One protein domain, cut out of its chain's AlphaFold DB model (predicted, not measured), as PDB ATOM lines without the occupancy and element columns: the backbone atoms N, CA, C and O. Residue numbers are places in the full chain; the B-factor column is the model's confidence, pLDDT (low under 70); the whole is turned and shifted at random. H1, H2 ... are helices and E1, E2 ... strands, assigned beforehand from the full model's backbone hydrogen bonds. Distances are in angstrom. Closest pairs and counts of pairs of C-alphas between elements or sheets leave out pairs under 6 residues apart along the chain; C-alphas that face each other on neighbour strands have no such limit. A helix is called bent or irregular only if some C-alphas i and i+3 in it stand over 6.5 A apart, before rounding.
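What this domain is: This is residues 2 to 87 and 355 to 393 of the 393 residues of the protein "Atypical serine/threonine protein kinase BUD32" of Arthroderma benhamiae (strain ATCC MYA-4681 / CBS 112371) (UniProt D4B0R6). A strongly twisted sheet of five strands curls round one helix, H2, with the short helix H1 on the same face near one end of the strands; the other face has no named helix on it. Beyond this body a second printed piece, residues 355 to 393, runs as a long, mostly unnamed stretch with the small helices H3 and H4, and its residues 356 to 362 and 388 to 393 stick out. The 125 printed residues hold four named helices and five named strands in the order E1 E2 E3 H1 H2 E4 E5 H3 H4; the sheet is mixed, in the order E1, E2, E3, E4, E5. The class is mixed, helices and strands, with under half of the residues in named elements. The whole is only just compact, close to loose, with a radius of gyration of the C-alphas of 16.2 A and spans of 55 by 41 by 25 A.

Where its parts are: E1, residues 8 to 15, begins with C-alpha 8 at (56.803, 66.768, 112.866), measures 19.6 A and bends by 63 degrees at residue 11. E2, residues 19 to 26, measures 21.2 A, and E3, residues 31 to 38, 22.9 A. H1 is residues 39 to 42. H2, residues 47 to 60, measures 20.7 A and is irregular: C-alphas 56 and 59 are 7.4 A apart. E4 is residues 67 to 70 and E5 residues 76 to 80. H3 is residues 368 to 373, and H4, residues 386 to 389, ends with C-alpha 389 at (38.754, 61.190, 113.663).

How they stand to each other: E1, E2 and E3 form a meander, each strand the antiparallel neighbour of the one before; E1 and E2 are a hairpin, and so are E2 and E3. N 9 and O 25 are 2.8 A apart, and N 24 and O 33 are 2.7 A apart, both within hydrogen-bond range. E3 and E4 are parallel at 25 degrees, with N 68 and O 34 at 2.8 A; with H1 and H2 between them they form a strand-helix-strand unit, two parallel neighbour strands joined through helices, whose crossover is left-handed. E4 and E5 are an antiparallel hairpin, with N 69 and O 78 at 3.0 A. H2 is on the sheet; its closest C-alphas to E1 are those of Arg 51 and Phe 8, 6.4 A, and to E4 those of Phe 57 and Ile 68, 7.2 A. H1 is over E2 at a height over the sheet of 6.4 A. H1 and H2 are close but not clearly touching, with the C-alphas of Leu 42 and Tyr 50 closest at 6.8 A. H3 and H4 are not on the sheet and are apart from each other. In H3 every O i to N i+4 pair is within hydrogen-bond range, in H2 7 of 10, and H1 and H4 are too short for such a pair.

The domain as a whole: The C-alphas farthest apart, those of Glu 357 and Asn 393, are 60.5 A apart. Residues 88 to 354 are not printed, and C-alphas 87 and 355 are 20.1 A apart across this cut. The link from H3 to H4 is long, with 12 residues. The mean pLDDT of the printed part is 89.6; residues 389 to 393 are under 70.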
ATOM      1  N   ILE A   2      49.354  61.816 119.479       79.25
ATOM      2  CA  ILE A   2      50.768  62.182 119.306       79.25
ATOM      3  C   ILE A   2      50.998  63.572 119.916       79.25
ATOM      4  O   ILE A   2      50.242  64.505 119.649       79.25
ATOM      5  N   ASP A   3      52.041  63.720 120.738       79.88
ATOM      6  CA  ASP A   3      52.437  65.018 121.301       79.88
ATOM      7  C   ASP A   3      52.707  66.021 120.166       79.88
ATOM      8  O   ASP A   3      53.472  65.735 119.242       79.88
ATOM      9  N   SER A   4      52.109  67.214 120.232       78.31
ATOM     10  CA  SER A   4      52.233  68.237 119.188       78.31
ATOM     11  C   SER A   4      53.684  68.648 118.917       78.31
ATOM     12  O   SER A   4      54.033  68.945 117.777       78.31
ATOM     13  N   ARG A   5      54.555  68.614 119.933       80.31
ATOM     14  CA  ARG A   5      55.999  68.894 119.799       80.31
ATOM     15  C   ARG A   5      56.715  67.798 119.016       80.31
ATOM     16  O   ARG A   5      57.764  68.031 118.419       80.31
ATOM     17  N   ARG A   6      56.147  66.593 119.019       84.88
ATOM     18  CA  ARG A   6      56.676  65.398 118.359       84.88
ATOM     19  C   ARG A   6      56.011  65.101 117.020       84.88
ATOM     20  O   ARG A   6      56.529  64.242 116.324       84.88
ATOM     21  N   ARG A   7      54.932  65.798 116.638       91.12
ATOM     22  CA  ARG A   7      54.182  65.559 115.388       91.12
ATOM     23  C   ARG A   7      55.054  65.616 114.135       91.12
ATOM     24  O   ARG A   7      54.908  64.766 113.268       91.12
ATOM     25  N   PHE A   8      55.949  66.594 114.041       94.06
ATOM     26  CA  PHE A   8      56.803  66.768 112.866       94.06
ATOM     27  C   PHE A   8      58.195  66.183 113.104       94.06
ATOM     28  O   PHE A   8      58.730  66.272 114.205       94.06
ATOM     29  N   HIS A   9      58.830  65.609 112.094       91.94
ATOM     30  CA  HIS A   9      60.239  65.223 112.147       91.94
ATOM     31  C   HIS A   9      60.969  65.777 110.931       91.94
ATOM     32  O   HIS A   9      60.601  65.486 109.802       91.94
ATOM     33  N   PHE A  10      61.994  66.583 111.182       90.81
ATOM     34  CA  PHE A  10      62.839  67.170 110.153       90.81
ATOM     35  C   PHE A  10      64.023  66.232 109.947       90.81
ATOM     36  O   PHE A  10      64.802  66.048 110.882       90.81
ATOM     37  N   SER A  11      64.112  65.607 108.774       82.50
ATOM     38  CA  SER A  11      65.145  64.603 108.492       82.50
ATOM     39  C   SER A  11      66.357  65.210 107.794       82.50
ATOM     40  O   SER A  11      67.473  65.029 108.263       82.50
ATOM     41  N   ASN A  12      66.139  65.973 106.718       83.88
ATOM     42  CA  ASN A  12      67.196  66.558 105.891       83.88
ATOM     43  C   ASN A  12      66.852  67.993 105.478       83.88
ATOM     44  O   ASN A  12      65.709  68.270 105.113       83.88
ATOM     45  N   GLY A  13      67.855  68.872 105.496       87.62
ATOM     46  CA  GLY A  13      67.781  70.249 105.006       87.62
ATOM     47  C   GLY A  13      68.778  70.472 103.870       87.62
ATOM     48  O   GLY A  13      69.922  70.026 103.959       87.62
ATOM     49  N   MET A  14      68.352  71.139 102.799       91.38
ATOM     50  CA  MET A  14      69.214  71.550 101.692       91.38
ATOM     51  C   MET A  14      69.131  73.061 101.504       91.38
ATOM     52  O   MET A  14      68.065  73.581 101.181       91.38
ATOM     53  N   ASP A  15      70.265  73.733 101.683       90.75
ATOM     54  CA  ASP A  15      70.416  75.177 101.509       90.75
ATOM     55  C   ASP A  15      71.109  75.474 100.176       90.75
ATOM     56  O   ASP A  15      72.219  74.988  99.933       90.75
ATOM     57  N   ASP A  16      70.471  76.261  99.311       91.00
ATOM     58  CA  ASP A  16      71.082  76.760  98.073       91.00
ATOM     59  C   ASP A  16      71.565  78.221  98.167       91.00
ATOM     60  O   ASP A  16      71.927  78.825  97.155       91.00
ATOM     61  N   LEU A  17      71.653  78.753  99.395       89.44
ATOM     62  CA  LEU A  17      71.997  80.130  99.774       89.44
ATOM     63  C   LEU A  17      70.913  81.171  99.467       89.44
ATOM     64  O   LEU A  17      71.106  82.351  99.774       89.44
ATOM     65  N   VAL A  18      69.794  80.760  98.871       91.88
ATOM     66  CA  VAL A  18      68.615  81.602  98.653       91.88
ATOM     67  C   VAL A  18      67.440  81.023  99.425       91.88
ATOM     68  O   VAL A  18      66.869  81.708 100.277       91.88
ATOM     69  N   ASP A  19      67.137  79.758  99.157       93.88
ATOM     70  CA  ASP A  19      66.089  78.992  99.797       93.88
ATOM     71  C   ASP A  19      66.677  77.789 100.539       93.88
ATOM     72  O   ASP A  19      67.570  77.074 100.072       93.88
ATOM     73  N   MET A  20      66.085  77.510 101.692       95.31
ATOM     74  CA  MET A  20      66.272  76.271 102.417       95.31
ATOM     75  C   MET A  20      65.069  75.362 102.181       95.31
ATOM     76  O   MET A  20      63.913  75.787 102.277       95.31
ATOM     77  N   LYS A  21      65.350  74.084 101.922       95.12
ATOM     78  CA  LYS A  21      64.355  73.033 101.710       95.12
ATOM     79  C   LYS A  21      64.510  71.955 102.766       95.12
ATOM     80  O   LYS A  21      65.505  71.236 102.776       95.12
ATOM     81  N   TRP A  22      63.506  71.814 103.616       95.25
ATOM     82  CA  TRP A  22      63.444  70.783 104.640       95.25
ATOM     83  C   TRP A  22      62.509  69.653 104.229       95.25
ATOM     84  O   TRP A  22      61.359  69.902 103.872       95.25
ATOM     85  N   THR A  23      62.972  68.412 104.353       94.06
ATOM     86  CA  THR A  23      62.103  67.234 104.381       94.06
ATOM     87  C   THR A  23      61.528  67.080 105.782       94.06
ATOM     88  O   THR A  23      62.262  66.978 106.768       94.06
ATOM     89  N   VAL A  24      60.203  67.056 105.858       94.88
ATOM     90  CA  VAL A  24      59.419  67.012 107.086       94.88
ATOM     91  C   VAL A  24      58.478  65.821 107.032       94.88
ATOM     92  O   VAL A  24      57.681  65.690 106.115       94.88
ATOM     93  N   ILE A  25      58.516  64.964 108.037       94.69
ATOM     94  CA  ILE A  25      57.540  63.890 108.200       94.69
ATOM     95  C   ILE A  25      56.491  64.359 109.194       94.69
ATOM     96  O   ILE A  25      56.821  64.685 110.332       94.69
ATOM     97  N   ASP A  26      55.235  64.393 108.765       95.06
ATOM     98  CA  ASP A  26      54.093  64.555 109.657       95.06
ATOM     99  C   ASP A  26      53.655  63.174 110.152       95.06
ATOM    100  O   ASP A  26      53.015  62.417 109.422       95.06
ATOM    101  N   TRP A  27      53.996  62.828 111.393       93.81
ATOM    102  CA  TRP A  27      53.629  61.546 112.000       93.81
ATOM    103  C   TRP A  27      52.126  61.396 112.225       93.81
ATOM    104  O   TRP A  27      51.630  60.270 112.335       93.81
ATOM    105  N   ASP A  28      51.393  62.510 112.286       92.88
ATOM    106  CA  ASP A  28      49.949  62.466 112.438       92.88
ATOM    107  C   ASP A  28      49.305  61.927 111.161       92.88
ATOM    108  O   ASP A  28      48.654  60.888 111.188       92.88
ATOM    109  N   THR A  29      49.581  62.547 110.016       93.31
ATOM    110  CA  THR A  29      49.030  62.116 108.720       93.31
ATOM    111  C   THR A  29      49.866  61.036 108.021       93.31
ATOM    112  O   THR A  29      49.439  60.491 107.005       93.31
ATOM    113  N   ARG A  30      51.041  60.690 108.572       94.00
ATOM    114  CA  ARG A  30      52.065  59.796 107.989       94.00
ATOM    115  C   ARG A  30      52.516  60.241 106.592       94.00
ATOM    116  O   ARG A  30      52.754  59.414 105.712       94.00
ATOM    117  N   ARG A  31      52.616  61.555 106.382       93.81
ATOM    118  CA  ARG A  31      52.995  62.156 105.098       93.81
ATOM    119  C   ARG A  31      54.427  62.661 105.136       93.81
ATOM    120  O   ARG A  31      54.850  63.266 106.120       93.81
ATOM    121  N   TRP A  32      55.140  62.458 104.035       94.69
ATOM    122  CA  TRP A  32      56.385  63.163 103.758       94.69
ATOM    123  C   TRP A  32      56.038  64.475 103.059       94.69
ATOM    124  O   TRP A  32      55.386  64.493 102.012       94.69
ATOM    125  N   LEU A  33      56.440  65.566 103.692       95.69
ATOM    126  CA  LEU A  33      56.179  66.940 103.308       95.69
ATOM    127  C   LEU A  33      57.494  67.682 103.103       95.69
ATOM    128  O   LEU A  33      58.507  67.363 103.717       95.69
ATOM    129  N   GLN A  34      57.464  68.732 102.302       96.25
ATOM    130  CA  GLN A  34      58.593  69.627 102.123       96.25
ATOM    131  C   GLN A  34      58.241  71.020 102.644       96.25
ATOM    132  O   GLN A  34      57.178  71.548 102.328       96.25
ATOM    133  N   LEU A  35      59.126  71.631 103.427       96.56
ATOM    134  CA  LEU A  35      59.028  73.035 103.822       96.56
ATOM    135  C   LEU A  35      60.113  73.827 103.091       96.56
ATOM    136  O   LEU A  35      61.295  73.544 103.263       96.56
ATOM    137  N   ILE A  36      59.704  74.807 102.288       96.75
ATOM    138  CA  ILE A  36      60.597  75.694 101.536       96.75
ATOM    139  C   ILE A  36      60.389  77.129 102.001       96.75
ATOM    140  O   ILE A  36      59.254  77.583 102.139       96.75
ATOM    141  N   GLY A  37      61.480  77.857 102.183       96.31
ATOM    142  CA  GLY A  37      61.464  79.292 102.431       96.31
ATOM    143  C   GLY A  37      62.878  79.863 102.437       96.31
ATOM    144  O   GLY A  37      63.834  79.095 102.319       96.31
ATOM    145  N   PRO A  38      63.032  81.186 102.608       96.38
ATOM    146  CA  PRO A  38      64.337  81.828 102.526       96.38
ATOM    147  C   PRO A  38      65.341  81.252 103.529       96.38
ATOM    148  O   PRO A  38      64.992  81.029 104.694       96.38
ATOM    149  N   SER A  39      66.599  81.081 103.121       94.31
ATOM    150  CA  SER A  39      67.663  80.561 103.996       94.31
ATOM    151  C   SER A  39      67.886  81.438 105.231       94.31
ATOM    152  O   SER A  39      68.218  80.936 106.298       94.31
ATOM    153  N   GLU A  40      67.614  82.742 105.153       92.00
ATOM    154  CA  GLU A  40      67.653  83.636 106.322       92.00
ATOM    155  C   GLU A  40      66.631  83.255 107.409       92.00
ATOM    156  O   GLU A  40      66.855  83.521 108.587       92.00
ATOM    157  N   LEU A  41      65.509  82.642 107.016       92.44
ATOM    158  CA  LEU A  41      64.443  82.210 107.919       92.44
ATOM    159  C   LEU A  41      64.623  80.757 108.372       92.44
ATOM    160  O   LEU A  41      64.317  80.442 109.517       92.44
ATOM    161  N   LEU A  42      65.068  79.876 107.470       92.56
ATOM    162  CA  LEU A  42      65.073  78.421 107.671       92.56
ATOM    163  C   LEU A  42      66.481  77.788 107.732       92.56
ATOM    164  O   LEU A  42      66.590  76.577 107.923       92.56
ATOM    165  N   GLY A  43      67.546  78.575 107.558       82.25
ATOM    166  CA  GLY A  43      68.939  78.126 107.405       82.25
ATOM    167  C   GLY A  43      69.772  78.005 108.685       82.25
ATOM    168  O   GLY A  43      70.964  77.724 108.607       82.25
ATOM    169  N   GLY A  44      69.180  78.224 109.861       83.00
ATOM    170  CA  GLY A  44      69.829  78.013 111.164       83.00
ATOM    171  C   GLY A  44      69.448  76.690 111.843       83.00
ATOM    172  O   GLY A  44      68.746  75.856 111.271       83.00
ATOM    173  N   ASP A  45      69.824  76.546 113.115       82.06
ATOM    174  CA  ASP A  45      69.555  75.343 113.924       82.06
ATOM    175  C   ASP A  45      68.243  75.414 114.740       82.06
ATOM    176  O   ASP A  45      68.001  74.585 115.619       82.06
ATOM    177  N   ASP A  46      67.372  76.396 114.472       88.00
ATOM    178  CA  ASP A  46      66.105  76.576 115.199       88.00
ATOM    179  C   ASP A  46      64.982  75.684 114.642       88.00
ATOM    180  O   ASP A  46      63.969  76.131 114.100       88.00
ATOM    181  N   ILE A  47      65.166  74.374 114.799       87.50
ATOM    182  CA  ILE A  47      64.198  73.359 114.371       87.50
ATOM    183  C   ILE A  47      62.815  73.578 115.009       87.50
ATOM    184  O   ILE A  47      61.800  73.216 114.411       87.50
ATOM    185  N   GLU A  48      62.737  74.165 116.206       88.50
ATOM    186  CA  GLU A  48      61.457  74.422 116.871       88.50
ATOM    187  C   GLU A  48      60.670  75.536 116.174       88.50
ATOM    188  O   GLU A  48      59.468  75.379 115.937       88.50
ATOM    189  N   ALA A  49      61.333  76.615 115.750       89.06
ATOM    190  CA  ALA A  49      60.694  77.620 114.905       89.06
ATOM    191  C   ALA A  49      60.158  76.995 113.606       89.06
ATOM    192  O   ALA A  49      59.018  77.256 113.212       89.06
ATOM    193  N   TYR A  50      60.917  76.100 112.968       91.44
ATOM    194  CA  TYR A  50      60.495  75.464 111.710       91.44
ATOM    195  C   TYR A  50      59.301  74.532 111.921       91.44
ATOM    196  O   TYR A  50      58.365  74.531 111.116       91.44
ATOM    197  N   ARG A  51      59.279  73.796 113.043       91.88
ATOM    198  CA  ARG A  51      58.121  72.994 113.470       91.88
ATOM    199  C   ARG A  51      56.876  73.853 113.617       91.88
ATOM    200  O   ARG A  51      55.821  73.456 113.130       91.88
ATOM    201  N   GLN A  52      56.985  75.031 114.229       92.00
ATOM    202  CA  GLN A  52      55.853  75.951 114.368       92.00
ATOM    203  C   GLN A  52      55.362  76.470 113.011       92.00
ATOM    204  O   GLN A  52      54.156  76.608 112.803       92.00
ATOM    205  N   ILE A  53      56.265  76.727 112.059       93.94
ATOM    206  CA  ILE A  53      55.886  77.103 110.692       93.94
ATOM    207  C   ILE A  53      55.127  75.958 110.012       93.94
ATOM    208  O   ILE A  53      54.019  76.187 109.531       93.94
ATOM    209  N   ALA A  54      55.674  74.738 110.019       94.00
ATOM    210  CA  ALA A  54      55.027  73.567 109.429       94.00
ATOM    211  C   ALA A  54      53.646  73.304 110.055       94.00
ATOM    212  O   ALA A  54      52.660  73.144 109.337       94.00
ATOM    213  N   ALA A  55      53.548  73.363 111.387       93.12
ATOM    214  CA  ALA A  55      52.309  73.144 112.128       93.12
ATOM    215  C   ALA A  55      51.179  74.109 111.741       93.12
ATOM    216  O   ALA A  55      50.018  73.713 111.746       93.12
ATOM    217  N   ARG A  56      51.493  75.362 111.378       94.06
ATOM    218  CA  ARG A  56      50.474  76.348 110.969       94.06
ATOM    219  C   ARG A  56      49.770  75.980 109.665       94.06
ATOM    220  O   ARG A  56      48.631  76.401 109.464       94.06
ATOM    221  N   PHE A  57      50.439  75.244 108.779       95.38
ATOM    222  CA  PHE A  57      49.977  75.041 107.404       95.38
ATOM    223  C   PHE A  57      49.759  73.575 107.022       95.38
ATOM    224  O   PHE A  57      49.043  73.327 106.058       95.38
ATOM    225  N   ALA A  58      50.317  72.608 107.760       93.44
ATOM    226  CA  ALA A  58      50.222  71.185 107.425       93.44
ATOM    227  C   ALA A  58      48.770  70.692 107.295       93.44
ATOM    228  O   ALA A  58      48.448  69.994 106.339       93.44
ATOM    229  N   ASP A  59      47.880  71.128 108.191       92.19
ATOM    230  CA  ASP A  59      46.456  70.756 108.168       92.19
ATOM    231  C   ASP A  59      45.653  71.457 107.052       92.19
ATOM    232  O   ASP A  59      44.479  71.167 106.850       92.19
ATOM    233  N   GLN A  60      46.264  72.393 106.316       93.31
ATOM    234  CA  GLN A  60      45.639  73.084 105.180       93.31
ATOM    235  C   GLN A  60      46.006  72.445 103.830       93.31
ATOM    236  O   GLN A  60      45.472  72.853 102.796       93.31
ATOM    237  N   LEU A  61      46.929  71.475 103.821       91.44
ATOM    238  CA  LEU A  61      47.358  70.788 102.608       91.44
ATOM    239  C   LEU A  61      46.235  69.904 102.065       91.44
ATOM    240  O   LEU A  61      45.695  69.051 102.765       91.44
ATOM    241  N   GLY A  62      45.956  70.036 100.769       89.81
ATOM    242  CA  GLY A  62      45.157  69.049 100.051       89.81
ATOM    243  C   GLY A  62      45.838  67.667 100.006       89.81
ATOM    244  O   GLY A  62      47.051  67.560 100.231       89.81
ATOM    245  N   PRO A  63      45.088  66.607  99.651       86.94
ATOM    246  CA  PRO A  63      45.604  65.234  99.618       86.94
ATOM    247  C   PRO A  63      46.789  65.052  98.654       86.94
ATOM    248  O   PRO A  63      47.699  64.290  98.957       86.94
ATOM    249  N   ASP A  64      46.827  65.814  97.555       88.88
ATOM    250  CA  ASP A  64      47.892  65.743  96.539       88.88
ATOM    251  C   ASP A  64      48.993  66.807  96.725       88.88
ATOM    252  O   ASP A  64      49.850  66.986  95.860       88.88
ATOM    253  N   GLN A  65      48.938  67.606  97.796       94.06
ATOM    254  CA  GLN A  65      49.898  68.686  98.045       94.06
ATOM    255  C   GLN A  65      50.921  68.267  99.089       94.06
ATOM    256  O   GLN A  65      50.538  67.945 100.207       94.06
ATOM    257  N   HIS A  66      52.203  68.316  98.750       94.31
ATOM    258  CA  HIS A  66      53.288  67.822  99.603       94.31
ATOM    259  C   HIS A  66      54.250  68.924 100.048       94.31
ATOM    260  O   HIS A  66      54.985  68.730 101.008       94.31
ATOM    261  N   THR A  67      54.213  70.098  99.420       96.25
ATOM    262  CA  THR A  67      55.174  71.169  99.708       96.25
ATOM    263  C   THR A  67      54.476  72.412 100.230       96.25
ATOM    264  O   THR A  67      53.523  72.900  99.620       96.25
ATOM    265  N   ILE A  68      55.001  72.955 101.325       97.31
ATOM    266  CA  ILE A  68      54.636  74.224 101.948       97.31
ATOM    267  C   ILE A  68      55.723  75.239 101.584       97.31
ATOM    268  O   ILE A  68      56.882  75.044 101.938       97.31
ATOM    269  N   VAL A  69      55.357  76.318 100.889       97.31
ATOM    270  CA  VAL A  69      56.284  77.408 100.546       97.31
ATOM    271  C   VAL A  69      55.924  78.648 101.354       97.31
ATOM    272  O   VAL A  69      54.768  79.083 101.321       97.31
ATOM    273  N   VAL A  70      56.896  79.212 102.072       97.75
ATOM    274  CA  VAL A  70      56.713  80.392 102.924       97.75
ATOM    275  C   VAL A  70      57.618  81.552 102.523       97.75
ATOM    276  O   VAL A  70      58.716  81.346 102.014       97.75
ATOM    277  N   ASP A  71      57.157  82.773 102.787       96.25
ATOM    278  CA  ASP A  71      57.920  83.996 102.554       96.25
ATOM    279  C   ASP A  71      58.943  84.252 103.679       96.25
ATOM    280  O   ASP A  71      59.030  83.526 104.672       96.25
ATOM    281  N   LYS A  72      59.692  85.356 103.572       94.44
ATOM    282  CA  LYS A  72      60.675  85.795 104.582       94.44
ATOM    283  C   LYS A  72      60.106  86.072 105.980       94.44
ATOM    284  O   LYS A  72      60.869  86.177 106.934       94.44
ATOM    285  N   ASN A  73      58.791  86.234 106.110       93.69
ATOM    286  CA  ASN A  73      58.104  86.433 107.386       93.69
ATOM    287  C   ASN A  73      57.482  85.122 107.903       93.69
ATOM    288  O   ASN A  73      56.776  85.121 108.914       93.69
ATOM    289  N   GLY A  74      57.689  84.011 107.191       94.06
ATOM    290  CA  GLY A  74      57.063  82.729 107.466       94.06
ATOM    291  C   GLY A  74      55.565  82.706 107.158       94.06
ATOM    292  O   GLY A  74      54.851  81.891 107.744       94.06
ATOM    293  N   ALA A  75      55.056  83.606 106.316       96.31
ATOM    294  CA  ALA A  75      53.683  83.559 105.823       96.31
ATOM    295  C   ALA A  75      53.580  82.596 104.633       96.31
ATOM    296  O   ALA A  75      54.513  82.478 103.847       96.31
ATOM    297  N   LEU A  76      52.445  81.907 104.497       97.38
ATOM    298  CA  LEU A  76      52.214  80.983 103.386       97.38
ATOM    299  C   LEU A  76      52.168  81.739 102.054       97.38
ATOM    300  O   LEU A  76      51.332  82.624 101.876       97.38
ATOM    301  N   GLU A  77      53.004  81.336 101.100       97.12
ATOM    302  CA  GLU A  77      52.922  81.806  99.717       97.12
ATOM    303  C   GLU A  77      52.059  80.877  98.863       97.12
ATOM    304  O   GLU A  77      51.179  81.334  98.132       97.12
ATOM    305  N   LYS A  78      52.322  79.565  98.929       96.94
ATOM    306  CA  LYS A  78      51.612  78.547  98.143       96.94
ATOM    307  C   LYS A  78      51.869  77.132  98.655       96.94
ATOM    308  O   LYS A  78      52.841  76.870  99.360       96.94
ATOM    309  N   PHE A  79      51.038  76.213  98.173       97.19
ATOM    310  CA  PHE A  79      51.285  74.777  98.225       97.19
ATOM    311  C   PHE A  79      51.647  74.235  96.840       97.19
ATOM    312  O   PHE A  79      51.127  74.722  95.829       97.19
ATOM    313  N   THR A  80      52.496  73.210  96.774       95.44
ATOM    314  CA  THR A  80      52.809  72.498  95.520       95.44
ATOM    315  C   THR A  80      52.596  70.986  95.664       95.44
ATOM    316  O   THR A  80      52.342  70.479  96.758       95.44
ATOM    317  N   ARG A  81      52.626  70.272  94.534       93.62
ATOM    318  CA  ARG A  81      52.337  68.829  94.424       93.62
ATOM    319  C   ARG A  81      53.594  67.960  94.316       93.62
ATOM    320  O   ARG A  81      53.507  66.827  93.861       93.62
ATOM    321  N   GLU A  82      54.765  68.508  94.623       90.62
ATOM    322  CA  GLU A  82      56.024  67.772  94.507       90.62
ATOM    323  C   GLU A  82      56.094  66.690  95.594       90.62
ATOM    324  O   GLU A  82      56.361  66.990  96.755       90.62
ATOM    325  N   ASP A  83      55.789  65.440  95.232       90.19
ATOM    326  CA  ASP A  83      55.833  64.310  96.164       90.19
ATOM    327  C   ASP A  83      57.287  63.913  96.437       90.19
ATOM    328  O   ASP A  83      57.955  63.284  95.617       90.19
ATOM    329  N   ILE A  84      57.764  64.292  97.618       91.62
ATOM    330  CA  ILE A  84      59.106  63.973  98.106       91.62
ATOM    331  C   ILE A  84      59.154  62.666  98.911       91.62
ATOM    332  O   ILE A  84      60.149  62.388  99.584       91.62
ATOM    333  N   THR A  85      58.067  61.889  98.923       93.19
ATOM    334  CA  THR A  85      58.009  60.648  99.693       93.19
ATOM    335  C   THR A  85      59.051  59.667  99.179       93.19
ATOM    336  O   THR A  85      59.120  59.384  97.983       93.19
ATOM    337  N   MET A  86      59.838  59.110 100.094       92.75
ATOM    338  CA  MET A  86      60.791  58.052  99.779       92.75
ATOM    339  C   MET A  86      60.107  56.687  99.824       92.75
ATOM    340  O   MET A  86      59.195  56.452 100.619       92.75
ATOM    341  N   GLU A  87      60.542  55.774  98.961       93.69
ATOM    342  CA  GLU A  87      60.160  54.370  99.078       93.69
ATOM    343  C   GLU A  87      60.827  53.755 100.313       93.69
ATOM    344  O   GLU A  87      62.033  53.899 100.496       93.69
ATOM    345  N   ARG A 355      77.318  50.477  91.950       88.44
ATOM    346  CA  ARG A 355      78.590  51.132  91.642       88.44
ATOM    347  C   ARG A 355      79.069  50.749  90.237       88.44
ATOM    348  O   ARG A 355      79.056  49.579  89.859       88.44
ATOM    349  N   ASN A 356      79.550  51.733  89.485       86.56
ATOM    350  CA  ASN A 356      80.132  51.539  88.157       86.56
ATOM    351  C   ASN A 356      81.336  52.475  87.942       86.56
ATOM    352  O   ASN A 356      81.738  53.195  88.852       86.56
ATOM    353  N   GLU A 357      81.921  52.467  86.742       84.00
ATOM    354  CA  GLU A 357      83.107  53.280  86.418       84.00
ATOM    355  C   GLU A 357      82.884  54.803  86.528       84.00
ATOM    356  O   GLU A 357      83.844  55.553  86.688       84.00
ATOM    357  N   PHE A 358      81.626  55.258  86.507       83.31
ATOM    358  CA  PHE A 358      81.238  56.668  86.614       83.31
ATOM    359  C   PHE A 358      80.656  57.043  87.985       83.31
ATOM    360  O   PHE A 358      80.493  58.228  88.280       83.31
ATOM    361  N   ARG A 359      80.341  56.062  88.838       80.44
ATOM    362  CA  ARG A 359      79.778  56.277  90.171       80.44
ATOM    363  C   ARG A 359      80.405  55.330  91.177       80.44
ATOM    364  O   ARG A 359      80.143  54.135  91.150       80.44
ATOM    365  N   ASN A 360      81.119  55.901  92.143       88.12
ATOM    366  CA  ASN A 360      81.835  55.172  93.192       88.12
ATOM    367  C   ASN A 360      80.975  54.819  94.421       88.12
ATOM    368  O   ASN A 360      81.514  54.540  95.490       88.12
ATOM    369  N   PHE A 361      79.649  54.795  94.315       85.44
ATOM    370  CA  PHE A 361      78.750  54.393  95.400       85.44
ATOM    371  C   PHE A 361      77.496  53.718  94.843       85.44
ATOM    372  O   PHE A 361      77.079  54.001  93.720       85.44
ATOM    373  N   ASP A 362      76.935  52.812  95.636       88.25
ATOM    374  CA  ASP A 362      75.660  52.160  95.358       88.25
ATOM    375  C   ASP A 362      74.505  53.081  95.770       88.25
ATOM    376  O   ASP A 362      74.575  53.748  96.804       88.25
ATOM    377  N   VAL A 363      73.431  53.099  94.984       85.81
ATOM    378  CA  VAL A 363      72.200  53.830  95.312       85.81
ATOM    379  C   VAL A 363      71.165  52.843  95.839       85.81
ATOM    380  O   VAL A 363      70.711  51.966  95.101       85.81
ATOM    381  N   TYR A 364      70.802  52.986  97.113       88.00
ATOM    382  CA  TYR A 364      69.845  52.107  97.800       88.00
ATOM    383  C   TYR A 364      68.456  52.720  97.979       88.00
ATOM    384  O   TYR A 364      67.517  51.980  98.269       88.00
ATOM    385  N   THR A 365      68.334  54.031  97.781       89.25
ATOM    386  CA  THR A 365      67.112  54.809  97.984       89.25
ATOM    387  C   THR A 365      66.625  55.392  96.660       89.25
ATOM    388  O   THR A 365      67.415  55.639  95.747       89.25
ATOM    389  N   ARG A 366      65.316  55.598  96.556       92.31
ATOM    390  CA  ARG A 366      64.659  56.345  95.480       92.31
ATOM    391  C   ARG A 366      63.347  56.921  96.006       92.31
ATOM    392  O   ARG A 366      62.835  56.471  97.036       92.31
ATOM    393  N   SER A 367      62.820  57.919  95.319       93.44
ATOM    394  CA  SER A 367      61.484  58.435  95.599       93.44
ATOM    395  C   SER A 367      60.419  57.383  95.291       93.44
ATOM    396  O   SER A 367      60.605  56.482  94.467       93.44
ATOM    397  N   ARG A 368      59.257  57.526  95.921       93.88
ATOM    398  CA  ARG A 368      58.069  56.748  95.586       93.88
ATOM    399  C   ARG A 368      57.701  56.905  94.110       93.88
ATOM    400  O   ARG A 368      57.374  55.912  93.474       93.88
ATOM    401  N   ALA A 369      57.780  58.119  93.567       93.44
ATOM    402  CA  ALA A 369      57.451  58.384  92.170       93.44
ATOM    403  C   ALA A 369      58.329  57.563  91.208       93.44
ATOM    404  O   ALA A 369      57.809  56.942  90.285       93.44
ATOM    405  N   GLU A 370      59.639  57.487  91.464       94.88
ATOM    406  CA  GLU A 370      60.562  56.653  90.679       94.88
ATOM    407  C   GLU A 370      60.254  55.154  90.814       94.88
ATOM    408  O   GLU A 370      60.414  54.399  89.854       94.88
ATOM    409  N   ALA A 371      59.822  54.698  91.995       94.19
ATOM    410  CA  ALA A 371      59.401  53.313  92.195       94.19
ATOM    411  C   ALA A 371      58.145  52.975  91.379       94.19
ATOM    412  O   ALA A 371      58.100  51.959  90.689       94.19
ATOM    413  N   GLU A 372      57.155  53.863  91.393       94.19
ATOM    414  CA  GLU A 372      55.902  53.677  90.663       94.19
ATOM    415  C   GLU A 372      56.090  53.782  89.147       94.19
ATOM    416  O   GLU A 372      55.496  53.000  88.404       94.19
ATOM    417  N   GLU A 373      56.965  54.674  88.669       95.38
ATOM    418  CA  GLU A 373      57.356  54.743  87.253       95.38
ATOM    419  C   GLU A 373      58.041  53.447  86.787       95.38
ATOM    420  O   GLU A 373      57.830  53.000  85.658       95.38
ATOM    421  N   ALA A 374      58.802  52.795  87.672       93.88
ATOM    422  CA  ALA A 374      59.391  51.481  87.419       93.88
ATOM    423  C   ALA A 374      58.373  50.320  87.481       93.88
ATOM    424  O   ALA A 374      58.725  49.187  87.144       93.88
ATOM    425  N   GLY A 375      57.119  50.584  87.864       94.50
ATOM    426  CA  GLY A 375      56.058  49.585  88.005       94.50
ATOM    427  C   GLY A 375      56.063  48.841  89.343       94.50
ATOM    428  O   GLY A 375      55.366  47.832  89.475       94.50
ATOM    429  N   ASP A 376      56.828  49.320  90.326       93.31
ATOM    430  CA  ASP A 376      56.887  48.731  91.659       93.31
ATOM    431  C   ASP A 376      55.743  49.245  92.548       93.31
ATOM    432  O   ASP A 376      55.274  50.377  92.426       93.31
ATOM    433  N   TYR A 377      55.290  48.396  93.472       93.81
ATOM    434  CA  TYR A 377      54.296  48.768  94.476       93.81
ATOM    435  C   TYR A 377      54.971  49.377  95.708       93.81
ATOM    436  O   TYR A 377      55.867  48.765  96.294       93.81
ATOM    437  N   VAL A 378      54.470  50.535  96.146       93.50
ATOM    438  CA  VAL A 378      54.889  51.204  97.381       93.50
ATOM    439  C   VAL A 378      53.727  51.241  98.365       93.50
ATOM    440  O   VAL A 378      52.641  51.731  98.047       93.50
ATOM    441  N   THR A 379      53.964  50.770  99.591       93.56
ATOM    442  CA  THR A 379      52.964  50.807 100.660       93.56
ATOM    443  C   THR A 379      52.558  52.253 100.961       93.56
ATOM    444  O   THR A 379      53.384  53.101 101.309       93.56
ATOM    445  N   ARG A 380      51.256  52.530 100.848       92.38
ATOM    446  CA  ARG A 380      50.655  53.829 101.172       92.38
ATOM    447  C   ARG A 380      50.330  53.889 102.661       92.38
ATOM    448  O   ARG A 380      49.645  53.020 103.210       92.38
ATOM    449  N   TRP A 381      50.872  54.885 103.343       94.06
ATOM    450  CA  TRP A 381      50.759  55.033 104.796       94.06
ATOM    451  C   TRP A 381      49.855  56.179 105.205       94.06
ATOM    452  O   TRP A 381      49.368  56.171 106.336       94.06
ATOM    453  N   GLU A 382      49.627  57.105 104.281       93.00
ATOM    454  CA  GLU A 382      48.875  58.329 104.465       93.00
ATOM    455  C   GLU A 382      47.521  58.053 105.107       93.00
ATOM    456  O   GLU A 382      46.812  57.105 104.755       93.00
ATOM    457  N   ARG A 383      47.170  58.901 106.068       91.94
ATOM    458  CA  ARG A 383      45.905  58.841 106.789       91.94
ATOM    459  C   ARG A 383      45.374  60.251 107.067       91.94
ATOM    460  O   ARG A 383      46.168  61.195 107.094       91.94
ATOM    461  N   PRO A 384      44.060  60.392 107.310       90.44
ATOM    462  CA  PRO A 384      43.448  61.621 107.818       90.44
ATOM    463  C   PRO A 384      44.148  62.162 109.072       90.44
ATOM    464  O   PRO A 384      44.746  61.396 109.838       90.44
ATOM    465  N   ALA A 385      44.057  63.465 109.325       87.50
ATOM    466  CA  ALA A 385      44.603  64.058 110.548       87.50
ATOM    467  C   ALA A 385      43.809  63.601 111.789       87.50
ATOM    468  O   ALA A 385      42.633  63.250 111.702       87.50
ATOM    469  N   GLN A 386      44.427  63.585 112.974       82.31
ATOM    470  CA  GLN A 386      43.792  62.997 114.165       82.31
ATOM    471  C   GLN A 386      42.537  63.766 114.586       82.31
ATOM    472  O   GLN A 386      41.570  63.173 115.058       82.31
ATOM    473  N   HIS A 387      42.523  65.081 114.376       82.00
ATOM    474  CA  HIS A 387      41.365  65.924 114.668       82.00
ATOM    475  C   HIS A 387      40.163  65.653 113.739       82.00
ATOM    476  O   HIS A 387      39.050  66.076 114.042       82.00
ATOM    477  N   GLU A 388      40.361  64.933 112.634       82.00
ATOM    478  CA  GLU A 388      39.287  64.501 111.731       82.00
ATOM    479  C   GLU A 388      38.633  63.196 112.221       82.00
ATOM    480  O   GLU A 388      37.473  62.930 111.914       82.00
ATOM    481  N   LEU A 389      39.320  62.405 113.059       69.38
ATOM    482  CA  LEU A 389      38.754  61.190 113.663       69.38
ATOM    483  C   LEU A 389      37.687  61.507 114.723       69.38
ATOM    484  O   LEU A 389      36.725  60.761 114.885       69.38
ATOM    485  N   THR A 390      37.822  62.625 115.441       56.22
ATOM    486  CA  THR A 390      36.916  63.009 116.539       56.22
ATOM    487  C   THR A 390      35.576  63.584 116.081       56.22
ATOM    488  O   THR A 390      34.678  63.734 116.904       56.22
ATOM    489  N   THR A 391      35.405  63.887 114.792       43.31
ATOM    490  CA  THR A 391      34.150  64.435 114.236       43.31
ATOM    491  C   THR A 391      33.187  63.371 113.703       43.31
ATOM    492  O   THR A 391      32.106  63.717 113.231       43.31
ATOM    493  N   SER A 392      33.542  62.085 113.814       34.16
ATOM    494  CA  SER A 392      32.762  60.965 113.262       34.16
ATOM    495  C   SER A 392      32.038  60.100 114.309       34.16
ATOM    496  O   SER A 392      31.581  59.014 113.959       34.16
ATOM    497  N   ASN A 393      31.909  60.565 115.559       32.09
ATOM    498  CA  ASN A 393      31.131  59.890 116.614       32.09
ATOM    499  C   ASN A 393      29.827  60.616 116.941       32.09
ATOM    500  O   ASN A 393      29.896  61.820 117.281       32.09
TER     501      ASN A 393